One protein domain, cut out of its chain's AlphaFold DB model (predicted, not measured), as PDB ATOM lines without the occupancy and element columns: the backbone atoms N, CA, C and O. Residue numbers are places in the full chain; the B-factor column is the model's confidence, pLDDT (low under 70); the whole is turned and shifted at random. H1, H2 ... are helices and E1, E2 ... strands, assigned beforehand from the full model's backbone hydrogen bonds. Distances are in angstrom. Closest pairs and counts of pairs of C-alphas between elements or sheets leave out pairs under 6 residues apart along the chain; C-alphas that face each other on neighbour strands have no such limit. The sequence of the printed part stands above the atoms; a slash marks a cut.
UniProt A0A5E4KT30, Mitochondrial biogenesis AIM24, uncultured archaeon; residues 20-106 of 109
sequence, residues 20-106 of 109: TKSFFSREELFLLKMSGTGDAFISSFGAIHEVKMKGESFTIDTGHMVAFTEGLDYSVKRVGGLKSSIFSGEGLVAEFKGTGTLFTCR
ATOM      1  N   THR A  20     182.164 304.944 296.856       46.16
ATOM      2  CA  THR A  20     182.027 306.051 297.819       46.16
ATOM      3  C   THR A  20     182.918 307.265 297.521       46.16
ATOM      4  O   THR A  20     182.712 308.316 298.122       46.16
ATOM      5  N   LYS A  21     183.865 307.169 296.572       50.84
ATOM      6  CA  LYS A  21     184.665 308.305 296.078       50.84
ATOM      7  C   LYS A  21     183.967 309.115 294.980       50.84
ATOM      8  O   LYS A  21     184.458 310.173 294.630       50.84
ATOM      9  N   SER A  22     182.849 308.636 294.432       49.41
ATOM     10  CA  SER A  22     182.044 309.357 293.430       49.41
ATOM     11  C   SER A  22     180.882 310.146 294.054       49.41
ATOM     12  O   SER A  22     180.110 310.776 293.340       49.41
ATOM     13  N   PHE A  23     180.737 310.100 295.383       46.91
ATOM     14  CA  PHE A  23     179.654 310.736 296.138       46.91
ATOM     15  C   PHE A  23     180.097 312.103 296.692       46.91
ATOM     16  O   PHE A  23     180.253 312.298 297.899       46.91
ATOM     17  N   PHE A  24     180.304 313.086 295.814       52.84
ATOM     18  CA  PHE A  24     180.521 314.481 296.220       52.84
ATOM     19  C   PHE A  24     179.229 315.280 296.030       52.84
ATOM     20  O   PHE A  24     179.026 315.996 295.065       52.84
ATOM     21  N   SER A  25     178.333 315.113 297.003       46.88
ATOM     22  CA  SER A  25     176.923 315.536 297.057       46.88
ATOM     23  C   SER A  25     176.592 317.040 296.878       46.88
ATOM     24  O   SER A  25     175.488 317.427 297.255       46.88
ATOM     25  N   ARG A  26     177.472 317.904 296.348       50.78
ATOM     26  CA  ARG A  26     177.157 319.328 296.063       50.78
ATOM     27  C   ARG A  26     177.956 319.972 294.921       50.78
ATOM     28  O   ARG A  26     177.531 321.012 294.441       50.78
ATOM     29  N   GLU A  27     179.064 319.371 294.495       54.31
ATOM     30  CA  GLU A  27     179.837 319.806 293.327       54.31
ATOM     31  C   GLU A  27     179.805 318.648 292.323       54.31
ATOM     32  O   GLU A  27     180.196 317.526 292.650       54.31
ATOM     33  N   GLU A  28     179.236 318.887 291.142       55.31
ATOM     34  CA  GLU A  28     178.831 317.876 290.151       55.31
ATOM     35  C   GLU A  28     180.016 317.285 289.364       55.31
ATOM     36  O   GLU A  28     180.003 317.210 288.136       55.31
ATOM     37  N   LEU A  29     181.075 316.851 290.053       63.34
ATOM     38  CA  LEU A  29     182.231 316.258 289.390       63.34
ATOM     39  C   LEU A  29     181.930 314.816 288.951       63.34
ATOM     40  O   LEU A  29     181.988 313.878 289.749       63.34
ATOM     41  N   PHE A  30     181.674 314.636 287.655       69.88
ATOM     42  CA  PHE A  30     181.560 313.329 287.007       69.88
ATOM     43  C   PHE A  30     182.759 313.068 286.096       69.88
ATOM     44  O   PHE A  30     182.967 313.757 285.100       69.88
ATOM     45  N   LEU A  31     183.534 312.030 286.415       73.31
ATOM     46  CA  LEU A  31     184.643 311.582 285.577       73.31
ATOM     47  C   LEU A  31     184.186 310.494 284.611       73.31
ATOM     48  O   LEU A  31     183.691 309.441 285.015       73.31
ATOM     49  N   LEU A  32     184.404 310.740 283.323       77.44
ATOM     50  CA  LEU A  32     184.141 309.784 282.258       77.44
ATOM     51  C   LEU A  32     185.462 309.170 281.799       77.44
ATOM     52  O   LEU A  32     186.405 309.880 281.457       77.44
ATOM     53  N   LYS A  33     185.531 307.836 281.764       76.69
ATOM     54  CA  LYS A  33     186.657 307.133 281.145       76.69
ATOM     55  C   LYS A  33     186.386 306.963 279.653       76.69
ATOM     56  O   LYS A  33     185.384 306.362 279.270       76.69
ATOM     57  N   MET A  34     187.320 307.427 278.830       75.06
ATOM     58  CA  MET A  34     187.330 307.224 277.384       75.06
ATOM     59  C   MET A  34     188.439 306.231 276.997       75.06
ATOM     60  O   MET A  34     189.558 306.328 277.496       75.06
ATOM     61  N   SER A  35     188.113 305.247 276.156       70.69
ATOM     62  CA  SER A  35     189.028 304.207 275.647       70.69
ATOM     63  C   SER A  35     188.476 303.602 274.342       70.69
ATOM     64  O   SER A  35     187.254 303.526 274.205       70.69
ATOM     65  N   GLY A  36     189.320 303.133 273.408       71.88
ATOM     66  CA  GLY A  36     188.891 302.601 272.089       71.88
ATOM     67  C   GLY A  36     189.943 302.699 270.967       71.88
ATOM     68  O   GLY A  36     191.115 302.494 271.253       71.88
ATOM     69  N   THR A  37     189.578 303.009 269.708       70.38
ATOM     70  CA  THR A  37     190.518 303.481 268.646       70.38
ATOM     71  C   THR A  37     189.933 304.635 267.800       70.38
ATOM     72  O   THR A  37     188.776 304.522 267.421       70.38
ATOM     73  N   GLY A  38     190.639 305.763 267.579       69.62
ATOM     74  CA  GLY A  38     190.138 306.896 266.760       69.62
ATOM     75  C   GLY A  38     190.398 308.320 267.290       69.62
ATOM     76  O   GLY A  38     191.201 308.515 268.200       69.62
ATOM     77  N   ASP A  39     189.722 309.316 266.711       76.62
ATOM     78  CA  ASP A  39     189.778 310.719 267.152       76.62
ATOM     79  C   ASP A  39     188.825 310.986 268.320       76.62
ATOM     80  O   ASP A  39     187.718 310.449 268.364       76.62
ATOM     81  N   ALA A  40     189.235 311.859 269.241       71.75
ATOM     82  CA  ALA A  40     188.373 312.361 270.301       71.75
ATOM     83  C   ALA A  40     188.457 313.880 270.392       71.75
ATOM     84  O   ALA A  40     189.529 314.471 270.255       71.75
ATOM     85  N   PHE A  41     187.309 314.494 270.653       81.31
ATOM     86  CA  PHE A  41     187.175 315.935 270.777       81.31
ATOM     87  C   PHE A  41     186.758 316.263 272.203       81.31
ATOM     88  O   PHE A  41     185.733 315.784 272.687       81.31
ATOM     89  N   ILE A  42     187.570 317.082 272.862       80.00
ATOM     90  CA  ILE A  42     187.277 317.651 274.174       80.00
ATOM     91  C   ILE A  42     187.151 319.163 274.019       80.00
ATOM     92  O   ILE A  42     187.885 319.785 273.248       80.00
ATOM     93  N   SER A  43     186.206 319.754 274.736       82.31
ATOM     94  CA  SER A  43     186.024 321.197 274.804       82.31
ATOM     95  C   SER A  43     186.047 321.640 276.261       82.31
ATOM     96  O   SER A  43     185.749 320.870 277.171       82.31
ATOM     97  N   SER A  44     186.422 322.894 276.477       82.75
ATOM     98  CA  SER A  44     186.388 323.532 277.787       82.75
ATOM     99  C   SER A  44     185.864 324.950 277.656       82.75
ATOM    100  O   SER A  44     185.989 325.578 276.602       82.75
ATOM    101  N   PHE A  45     185.338 325.486 278.751       78.88
ATOM    102  CA  PHE A  45     185.109 326.916 278.858       78.88
ATOM    103  C   PHE A  45     186.456 327.613 279.104       78.88
ATOM    104  O   PHE A  45     187.002 327.568 280.202       78.88
ATOM    105  N   GLY A  46     187.034 328.185 278.047       82.19
ATOM    106  CA  GLY A  46     188.367 328.795 278.070       82.19
ATOM    107  C   GLY A  46     189.422 327.993 277.305       82.19
ATOM    108  O   GLY A  46     189.135 326.951 276.715       82.19
ATOM    109  N   ALA A  47     190.650 328.514 277.278       87.19
ATOM    110  CA  ALA A  47     191.765 327.890 276.570       87.19
ATOM    111  C   ALA A  47     192.279 326.648 277.312       87.19
ATOM    112  O   ALA A  47     192.480 326.702 278.525       87.19
ATOM    113  N   ILE A  48     192.525 325.567 276.564       87.81
ATOM    114  CA  ILE A  48     193.114 324.327 277.082       87.81
ATOM    115  C   ILE A  48     194.640 324.455 277.121       87.81
ATOM    116  O   ILE A  48     195.264 324.838 276.129       87.81
ATOM    117  N   HIS A  49     195.237 324.073 278.246       91.00
ATOM    118  CA  HIS A  49     196.676 324.004 278.471       91.00
ATOM    119  C   HIS A  49     197.116 322.558 278.732       91.00
ATOM    120  O   HIS A  49     196.467 321.824 279.475       91.00
ATOM    121  N   GLU A  50     198.228 322.149 278.112       92.75
ATOM    122  CA  GLU A  50     198.815 320.811 278.265       92.75
ATOM    123  C   GLU A  50     199.919 320.840 279.335       92.75
ATOM    124  O   GLU A  50     200.935 321.514 279.163       92.75
ATOM    125  N   VAL A  51     199.748 320.073 280.413       93.62
ATOM    126  CA  VAL A  51     200.754 319.858 281.460       93.62
ATOM    127  C   VAL A  51     201.292 318.437 281.330       93.62
ATOM    128  O   VAL A  51     200.604 317.464 281.634       93.62
ATOM    129  N   LYS A  52     202.532 318.303 280.850       95.62
ATOM    130  CA  LYS A  52     203.218 317.008 280.742       95.62
ATOM    131  C   LYS A  52     203.946 316.714 282.044       95.62
ATOM    132  O   LYS A  52     204.884 317.428 282.375       95.62
ATOM    133  N   MET A  53     203.542 315.651 282.724       95.75
ATOM    134  CA  MET A  53     204.105 315.229 284.001       95.75
ATOM    135  C   MET A  53     205.046 314.040 283.801       95.75
ATOM    136  O   MET A  53     204.715 313.103 283.070       95.75
ATOM    137  N   LYS A  54     206.216 314.064 284.450       96.88
ATOM    138  CA  LYS A  54     207.222 312.981 284.389       96.88
ATOM    139  C   LYS A  54     207.598 312.451 285.777       96.88
ATOM    140  O   LYS A  54     208.753 312.511 286.186       96.88
ATOM    141  N   GLY A  55     206.610 311.942 286.509       93.19
ATOM    142  CA  GLY A  55     206.771 311.421 287.873       93.19
ATOM    143  C   GLY A  55     206.565 312.467 288.972       93.19
ATOM    144  O   GLY A  55     206.655 312.142 290.154       93.19
ATOM    145  N   GLU A  56     206.265 313.706 288.591       93.25
ATOM    146  CA  GLU A  56     205.949 314.803 289.504       93.25
ATOM    147  C   GLU A  56     204.490 314.766 289.984       93.25
ATOM    148  O   GLU A  56     203.695 313.915 289.573       93.25
ATOM    149  N   SER A  57     204.149 315.692 290.883       93.56
ATOM    150  CA  SER A  57     202.793 315.901 291.395       93.56
ATOM    151  C   SER A  57     202.239 317.256 290.963       93.56
ATOM    152  O   SER A  57     202.977 318.239 290.949       93.56
ATOM    153  N   PHE A  58     200.938 317.330 290.691       93.50
ATOM    154  CA  PHE A  58     200.257 318.559 290.286       93.50
ATOM    155  C   PHE A  58     198.913 318.683 291.004       93.50
ATOM    156  O   PHE A  58     198.127 317.742 290.995       93.50
ATOM    157  N   THR A  59     198.639 319.825 291.635       91.38
ATOM    158  CA  THR A  59     197.348 320.094 292.291       91.38
ATOM    159  C   THR A  59     196.605 321.182 291.534       91.38
ATOM    160  O   THR A  59     197.198 322.203 291.195       91.38
ATOM    161  N   ILE A  60     195.316 320.966 291.289       87.25
ATOM    162  CA  ILE A  60     194.445 321.899 290.578       87.25
ATOM    163  C   ILE A  60     193.063 321.937 291.214       87.25
ATOM    164  O   ILE A  60     192.614 320.936 291.772       87.25
ATOM    165  N   ASP A  61     192.376 323.068 291.107       85.44
ATOM    166  CA  ASP A  61     190.943 323.113 291.366       85.44
ATOM    167  C   ASP A  61     190.181 322.188 290.403       85.44
ATOM    168  O   ASP A  61     190.476 322.117 289.205       85.44
ATOM    169  N   THR A  62     189.206 321.446 290.923       79.56
ATOM    170  CA  THR A  62     188.456 320.486 290.102       79.56
ATOM    171  C   THR A  62     187.663 321.134 288.962       79.56
ATOM    172  O   THR A  62     187.509 320.494 287.924       79.56
ATOM    173  N   GLY A  63     187.236 322.392 289.097       79.62
ATOM    174  CA  GLY A  63     186.539 323.154 288.058       79.62
ATOM    175  C   GLY A  63     187.419 323.522 286.859       79.62
ATOM    176  O   GLY A  63     186.907 323.775 285.770       79.62
ATOM    177  N   HIS A  64     188.744 323.486 287.024       85.19
ATOM    178  CA  HIS A  64     189.710 323.804 285.968       85.19
ATOM    179  C   HIS A  64     190.335 322.577 285.298       85.19
ATOM    180  O   HIS A  64     191.174 322.694 284.398       85.19
ATOM    181  N   MET A  65     189.925 321.382 285.712       86.31
ATOM    182  CA  MET A  65     190.357 320.126 285.117       86.31
ATOM    183  C   MET A  65     189.507 319.792 283.885       86.31
ATOM    184  O   MET A  65     188.285 319.728 283.963       86.31
ATOM    185  N   VAL A  66     190.161 319.507 282.754       89.88
ATOM    186  CA  VAL A  66     189.477 319.148 281.498       89.88
ATOM    187  C   VAL A  66     189.580 317.651 281.217       89.88
ATOM    188  O   VAL A  66     188.574 316.988 280.980       89.88
ATOM    189  N   ALA A  67     190.796 317.101 281.223       90.25
ATOM    190  CA  ALA A  67     191.053 315.686 280.953       90.25
ATOM    191  C   ALA A  67     192.440 315.281 281.463       90.25
ATOM    192  O   ALA A  67     193.293 316.133 281.690       90.25
ATOM    193  N   PHE A  68     192.706 313.984 281.586       91.31
ATOM    194  CA  PHE A  68     194.045 313.477 281.879       91.31
ATOM    195  C   PHE A  68     194.254 312.083 281.281       91.31
ATOM    196  O   PHE A  68     193.293 311.351 281.039       91.31
ATOM    197  N   THR A  69     195.508 311.728 281.008       88.00
ATOM    198  CA  THR A  69     195.862 310.423 280.433       88.00
ATOM    199  C   THR A  69     196.055 309.354 281.502       88.00
ATOM    200  O   THR A  69     196.281 309.645 282.677       88.00
ATOM    201  N   GLU A  70     196.041 308.091 281.072       85.12
ATOM    202  CA  GLU A  70     196.527 306.983 281.897       85.12
ATOM    203  C   GLU A  70     197.989 307.219 282.328       85.12
ATOM    204  O   GLU A  70     198.731 307.953 281.669       85.12
ATOM    205  N   GLY A  71     198.386 306.616 283.454       83.50
ATOM    206  CA  GLY A  71     199.701 306.819 284.081       83.50
ATOM    207  C   GLY A  71     199.744 307.932 285.137       83.50
ATOM    208  O   GLY A  71     200.748 308.063 285.840       83.50
ATOM    209  N   LEU A  72     198.650 308.690 285.285       85.81
ATOM    210  CA  LEU A  72     198.434 309.616 286.393       85.81
ATOM    211  C   LEU A  72     197.454 309.020 287.407       85.81
ATOM    212  O   LEU A  72     196.295 308.750 287.090       85.81
ATOM    213  N   ASP A  73     197.920 308.859 288.640       86.31
ATOM    214  CA  ASP A  73     197.063 308.628 289.796       86.31
ATOM    215  C   ASP A  73     196.442 309.955 290.227       86.31
ATOM    216  O   ASP A  73     197.115 310.988 290.201       86.31
ATOM    217  N   TYR A  74     195.172 309.939 290.647       82.69
ATOM    218  CA  TYR A  74     194.486 311.145 291.111       82.69
ATOM    219  C   TYR A  74     193.710 310.933 292.414       82.69
ATOM    220  O   TYR A  74     193.180 309.851 292.696       82.69
ATOM    221  N   SER A  75     193.609 311.999 293.206       81.88
ATOM    222  CA  SER A  75     192.757 312.059 294.393       81.88
ATOM    223  C   SER A  75     192.083 313.421 294.511       81.88
ATOM    224  O   SER A  75     192.712 314.445 294.273       81.88
ATOM    225  N   VAL A  76     190.799 313.435 294.869       80.25
ATOM    226  CA  VAL A  76     190.037 314.669 295.089       80.25
ATOM    227  C   VAL A  76     189.880 314.886 296.587       80.25
ATOM    228  O   VAL A  76     189.460 313.975 297.307       80.25
ATOM    229  N   LYS A  77     190.220 316.085 297.059       76.69
ATOM    230  CA  LYS A  77     190.143 316.466 298.472       76.69
ATOM    231  C   LYS A  77     189.476 317.825 298.632       76.69
ATOM    232  O   LYS A  77     189.636 318.709 297.796       76.69
ATOM    233  N   ARG A  78     188.751 317.991 299.742       75.38
ATOM    234  CA  ARG A  78     188.239 319.303 300.145       75.38
ATOM    235  C   ARG A  78     189.366 320.148 300.716       75.38
ATOM    236  O   ARG A  78     190.127 319.655 301.549       75.38
ATOM    237  N   VAL A  79     189.447 321.404 300.297       68.88
ATOM    238  CA  VAL A  79     190.380 322.386 300.852       68.88
ATOM    239  C   VAL A  79     189.588 323.384 301.686       68.88
ATOM    240  O   VAL A  79     188.635 323.996 301.213       68.88
ATOM    241  N   GLY A  80     189.978 323.522 302.956       62.00
ATOM    242  CA  GLY A  80     189.322 324.407 303.918       62.00
ATOM    243  C   GLY A  80     188.281 323.720 304.810       62.00
ATOM    244  O   GLY A  80     187.669 322.714 304.454       62.00
ATOM    245  N   GLY A  81     188.122 324.231 306.035       58.69
ATOM    246  CA  GLY A  81     187.129 323.730 306.991       58.69
ATOM    247  C   GLY A  81     185.697 324.142 306.625       58.69
ATOM    248  O   GLY A  81     185.489 324.992 305.764       58.69
ATOM    249  N   LEU A  82     184.706 323.616 307.359       54.03
ATOM    250  CA  LEU A  82     183.258 323.870 307.181       54.03
ATOM    251  C   LEU A  82     182.862 325.353 307.001       54.03
ATOM    252  O   LEU A  82     181.817 325.634 306.425       54.03
ATOM    253  N   LYS A  83     183.678 326.302 307.484       52.34
ATOM    254  CA  LYS A  83     183.441 327.748 307.344       52.34
ATOM    255  C   LYS A  83     183.954 328.357 306.028       52.34
ATOM    256  O   LYS A  83     183.381 329.355 305.606       52.34
ATOM    257  N   SER A  84     184.980 327.799 305.370       52.56
ATOM    258  CA  SER A  84     185.514 328.372 304.116       52.56
ATOM    259  C   SER A  84     184.833 327.813 302.863       52.56
ATOM    260  O   SER A  84     184.735 328.522 301.867       52.56
ATOM    261  N   SER A  85     184.268 326.600 302.926       51.88
ATOM    262  CA  SER A  85     183.512 326.005 301.809       51.88
ATOM    263  C   SER A  85     182.210 326.755 301.472       51.88
ATOM    264  O   SER A  85     181.682 326.590 300.381       51.88
ATOM    265  N   ILE A  86     181.687 327.586 302.384       50.31
ATOM    266  CA  ILE A  86     180.458 328.379 302.179       50.31
ATOM    267  C   ILE A  86     180.735 329.699 301.436       50.31
ATOM    268  O   ILE A  86     179.835 330.226 300.791       50.31
ATOM    269  N   PHE A  87     181.963 330.224 301.492       48.25
ATOM    270  CA  PHE A  87     182.296 331.537 300.923       48.25
ATOM    271  C   PHE A  87     182.943 331.489 299.533       48.25
ATOM    272  O   PHE A  87     182.975 332.519 298.872       48.25
ATOM    273  N   SER A  88     183.440 330.329 299.084       52.31
ATOM    274  CA  SER A  88     184.215 330.237 297.834       52.31
ATOM    275  C   SER A  88     183.533 329.469 296.703       52.31
ATOM    276  O   SER A  88     183.973 329.590 295.571       52.31
ATOM    277  N   GLY A  89     182.508 328.654 296.981       53.25
ATOM    278  CA  GLY A  89     181.813 327.858 295.955       53.25
ATOM    279  C   GLY A  89     182.632 326.744 295.271       53.25
ATOM    280  O   GLY A  89     182.028 325.909 294.615       53.25
ATOM    281  N   GLU A  90     183.954 326.703 295.461       63.34
ATOM    282  CA  GLU A  90     184.899 325.791 294.797       63.34
ATOM    283  C   GLU A  90     185.803 325.142 295.857       63.34
ATOM    284  O   GLU A  90     186.934 325.547 296.117       63.34
ATOM    285  N   GLY A  91     185.247 324.202 296.620       66.75
ATOM    286  CA  GLY A  91     185.911 323.642 297.797       66.75
ATOM    287  C   GLY A  91     186.797 322.436 297.505       66.75
ATOM    288  O   GLY A  91     187.269 321.820 298.465       66.75
ATOM    289  N   LEU A  92     186.973 322.040 296.242       76.50
ATOM    290  CA  LEU A  92     187.593 320.776 295.844       76.50
ATOM    291  C   LEU A  92     188.821 320.973 294.960       76.50
ATOM    292  O   LEU A  92     188.760 321.557 293.882       76.50
ATOM    293  N   VAL A  93     189.922 320.341 295.364       83.56
ATOM    294  CA  VAL A  93     191.118 320.208 294.525       83.56
ATOM    295  C   VAL A  93     191.355 318.752 294.151       83.56
ATOM    296  O   VAL A  93     191.137 317.841 294.956       83.56
ATOM    297  N   ALA A  94     191.838 318.541 292.933       85.50
ATOM    298  CA  ALA A  94     192.390 317.286 292.461       85.50
ATOM    299  C   ALA A  94     193.919 317.333 292.548       85.50
ATOM    300  O   ALA A  94     194.560 318.259 292.059       85.50
ATOM    301  N   GLU A  95     194.501 316.312 293.163       90.75
ATOM    302  CA  GLU A  95     195.939 316.078 293.196       90.75
ATOM    303  C   GLU A  95     196.277 314.909 292.275       90.75
ATOM    304  O   GLU A  95     195.739 313.814 292.445       90.75
ATOM    305  N   PHE A  96     197.170 315.159 291.322       91.19
ATOM    306  CA  PHE A  96     197.696 314.211 290.349       91.19
ATOM    307  C   PHE A  96     199.131 313.836 290.677       91.19
ATOM    308  O   PHE A  96     199.909 314.688 291.109       91.19
ATOM    309  N   LYS A  97     199.512 312.589 290.402       95.19
ATOM    310  CA  LYS A  97     200.896 312.119 290.503       95.19
ATOM    311  C   LYS A  97     201.183 311.049 289.458       95.19
ATOM    312  O   LYS A  97     200.362 310.165 289.247       95.19
ATOM    313  N   GLY A  98     202.362 311.095 288.844       94.31
ATOM    314  CA  GLY A  98     202.818 310.050 287.924       94.31
ATOM    315  C   GLY A  98     203.336 310.597 286.600       94.31
ATOM    316  O   GLY A  98     203.794 311.736 286.523       94.31
ATOM    317  N   THR A  99     203.303 309.763 285.559       95.94
ATOM    318  CA  THR A  99     203.761 310.138 284.213       95.94
ATOM    319  C   THR A  99     202.593 310.114 283.244       95.94
ATOM    320  O   THR A  99     201.956 309.081 283.067       95.94
ATOM    321  N   GLY A 100     202.328 311.246 282.600       92.56
ATOM    322  CA  GLY A 100     201.198 311.409 281.695       92.56
ATOM    323  C   GLY A 100     200.962 312.874 281.354       92.56
ATOM    324  O   GLY A 100     201.819 313.727 281.590       92.56
ATOM    325  N   THR A 101     199.794 313.169 280.803       92.50
ATOM    326  CA  THR A 101     199.395 314.521 280.428       92.50
ATOM    327  C   THR A 101     198.105 314.899 281.141       92.50
ATOM    328  O   THR A 101     197.110 314.182 281.042       92.50
ATOM    329  N   LEU A 102     198.119 316.045 281.818       92.75
ATOM    330  CA  LEU A 102     196.946 316.708 282.376       92.75
ATOM    331  C   LEU A 102     196.557 317.881 281.465       92.75
ATOM    332  O   LEU A 102     197.399 318.692 281.085       92.75
ATOM    333  N   PHE A 103     195.279 317.967 281.116       92.00
ATOM    334  CA  PHE A 103     194.688 319.064 280.358       92.00
ATOM    335  C   PHE A 103     193.874 319.937 281.303       92.00
ATOM    336  O   PHE A 103     192.958 319.456 281.976       92.00
ATOM    337  N   THR A 104     194.202 321.223 281.338       91.00
ATOM    338  CA  THR A 104     193.572 322.201 282.228       91.00
ATOM    339  C   THR A 104     192.959 323.321 281.404       91.00
ATOM    340  O   THR A 104     193.428 323.598 280.300       91.00
ATOM    341  N   CYS A 105     191.917 323.974 281.904       86.75
ATOM    342  CA  CYS A 105     191.484 325.255 281.359       86.75
ATOM    343  C   CYS A 105     192.014 326.375 282.255       86.75
ATOM    344  O   CYS A 105     192.141 326.204 283.467       86.75
ATOM    345  N   ARG A 106     192.383 327.513 281.657       76.69
ATOM    346  CA  ARG A 106     192.970 328.640 282.395       76.69
ATOM    347  C   ARG A 106     192.124 328.998 283.624       76.69
ATOM    348  O   ARG A 106     190.993 329.456 283.477       76.69
TER     349      ARG A 106
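AT A GLANCE: This is residues 20 to 106 of the 109 residues of the protein "Mitochondrial biogenesis AIM24" of uncultured archaeon (UniProt A0A5E4KT30). Two long strands, E1 and E4, run side by side and fold back sharply at their bends into a V, with E2 and E3 on the other side of E4, each along a different arm. Before this V comes a long stretch without named elements, residues 20 to 47, whose residues 35 to 41 stick out as a free loop; the short helix H1 lies toward the opposite end. The 87 printed residues hold four named strands and one named helix, in the order E1, E2, E3, H1, E4, and under half of the residues, 43, are in named elements. The class is mostly strand, and the sheet is branched, its neighbour pairs antiparallel. The whole is only just compact, close to loose, with a radius of gyration of the C-alphas of 13.9 A, and elongated, spanning 45 by 29 by 26 A.

HOW THE PARTS SIT: E1, residues 48 to 61, bends by 143 degrees at residue 55. E4, residues 92 to 105, is its antiparallel neighbour and bends by 145 degrees at residue 99. Between them N 55 and O 98 are 2.8 A apart, and N 94 and O 60 are 2.8 A apart, both within hydrogen-bond range. E1 lies on one side of E4; E2, residues 65 to 68, and E3, residues 72 to 78, lie on the other side. The pairing is staggered. E2 is antiparallel to E4 beside its residues 101 to 104, with N 103 and O 67 at 2.8 A. E3 is antiparallel to E4 beside its residues 92 to 100, with N 75 and O 95 at 2.9 A. E2 and E3 meet only through their link. E1, E2 and E3 are edge strands. H1, residues 85 to 88, is not on the sheet and is apart from E1 and E2. It is too short for any O i to N i+4 pair, and its one O i to N i+3 pair is not within range.

IN THESE COORDINATES: E1 begins at C-alpha 48, at (193.114, 324.327, 277.082), and measures 14.5 A from first to last C-alpha. E2 measures 8.3 A, E3 19.7 A and H1 5.8 A. C-alpha 85, where H1 begins, is at (183.512, 326.005, 301.809). E4 measures 15.7 A and ends at C-alpha 105, at (191.484, 325.255, 281.359).

THE WHOLE: The C-alphas of Thr 37 and Lys 83, the two farthest apart, are 46.2 A apart. The sheet is strongly twisted, its C-alphas up to 6.0 A off the best plane. The printed part has no cut, and no link between named elements is long. The mean pLDDT of the printed part is 76.8; residues 20 to 30, 38 and 79 to 91 are under 70.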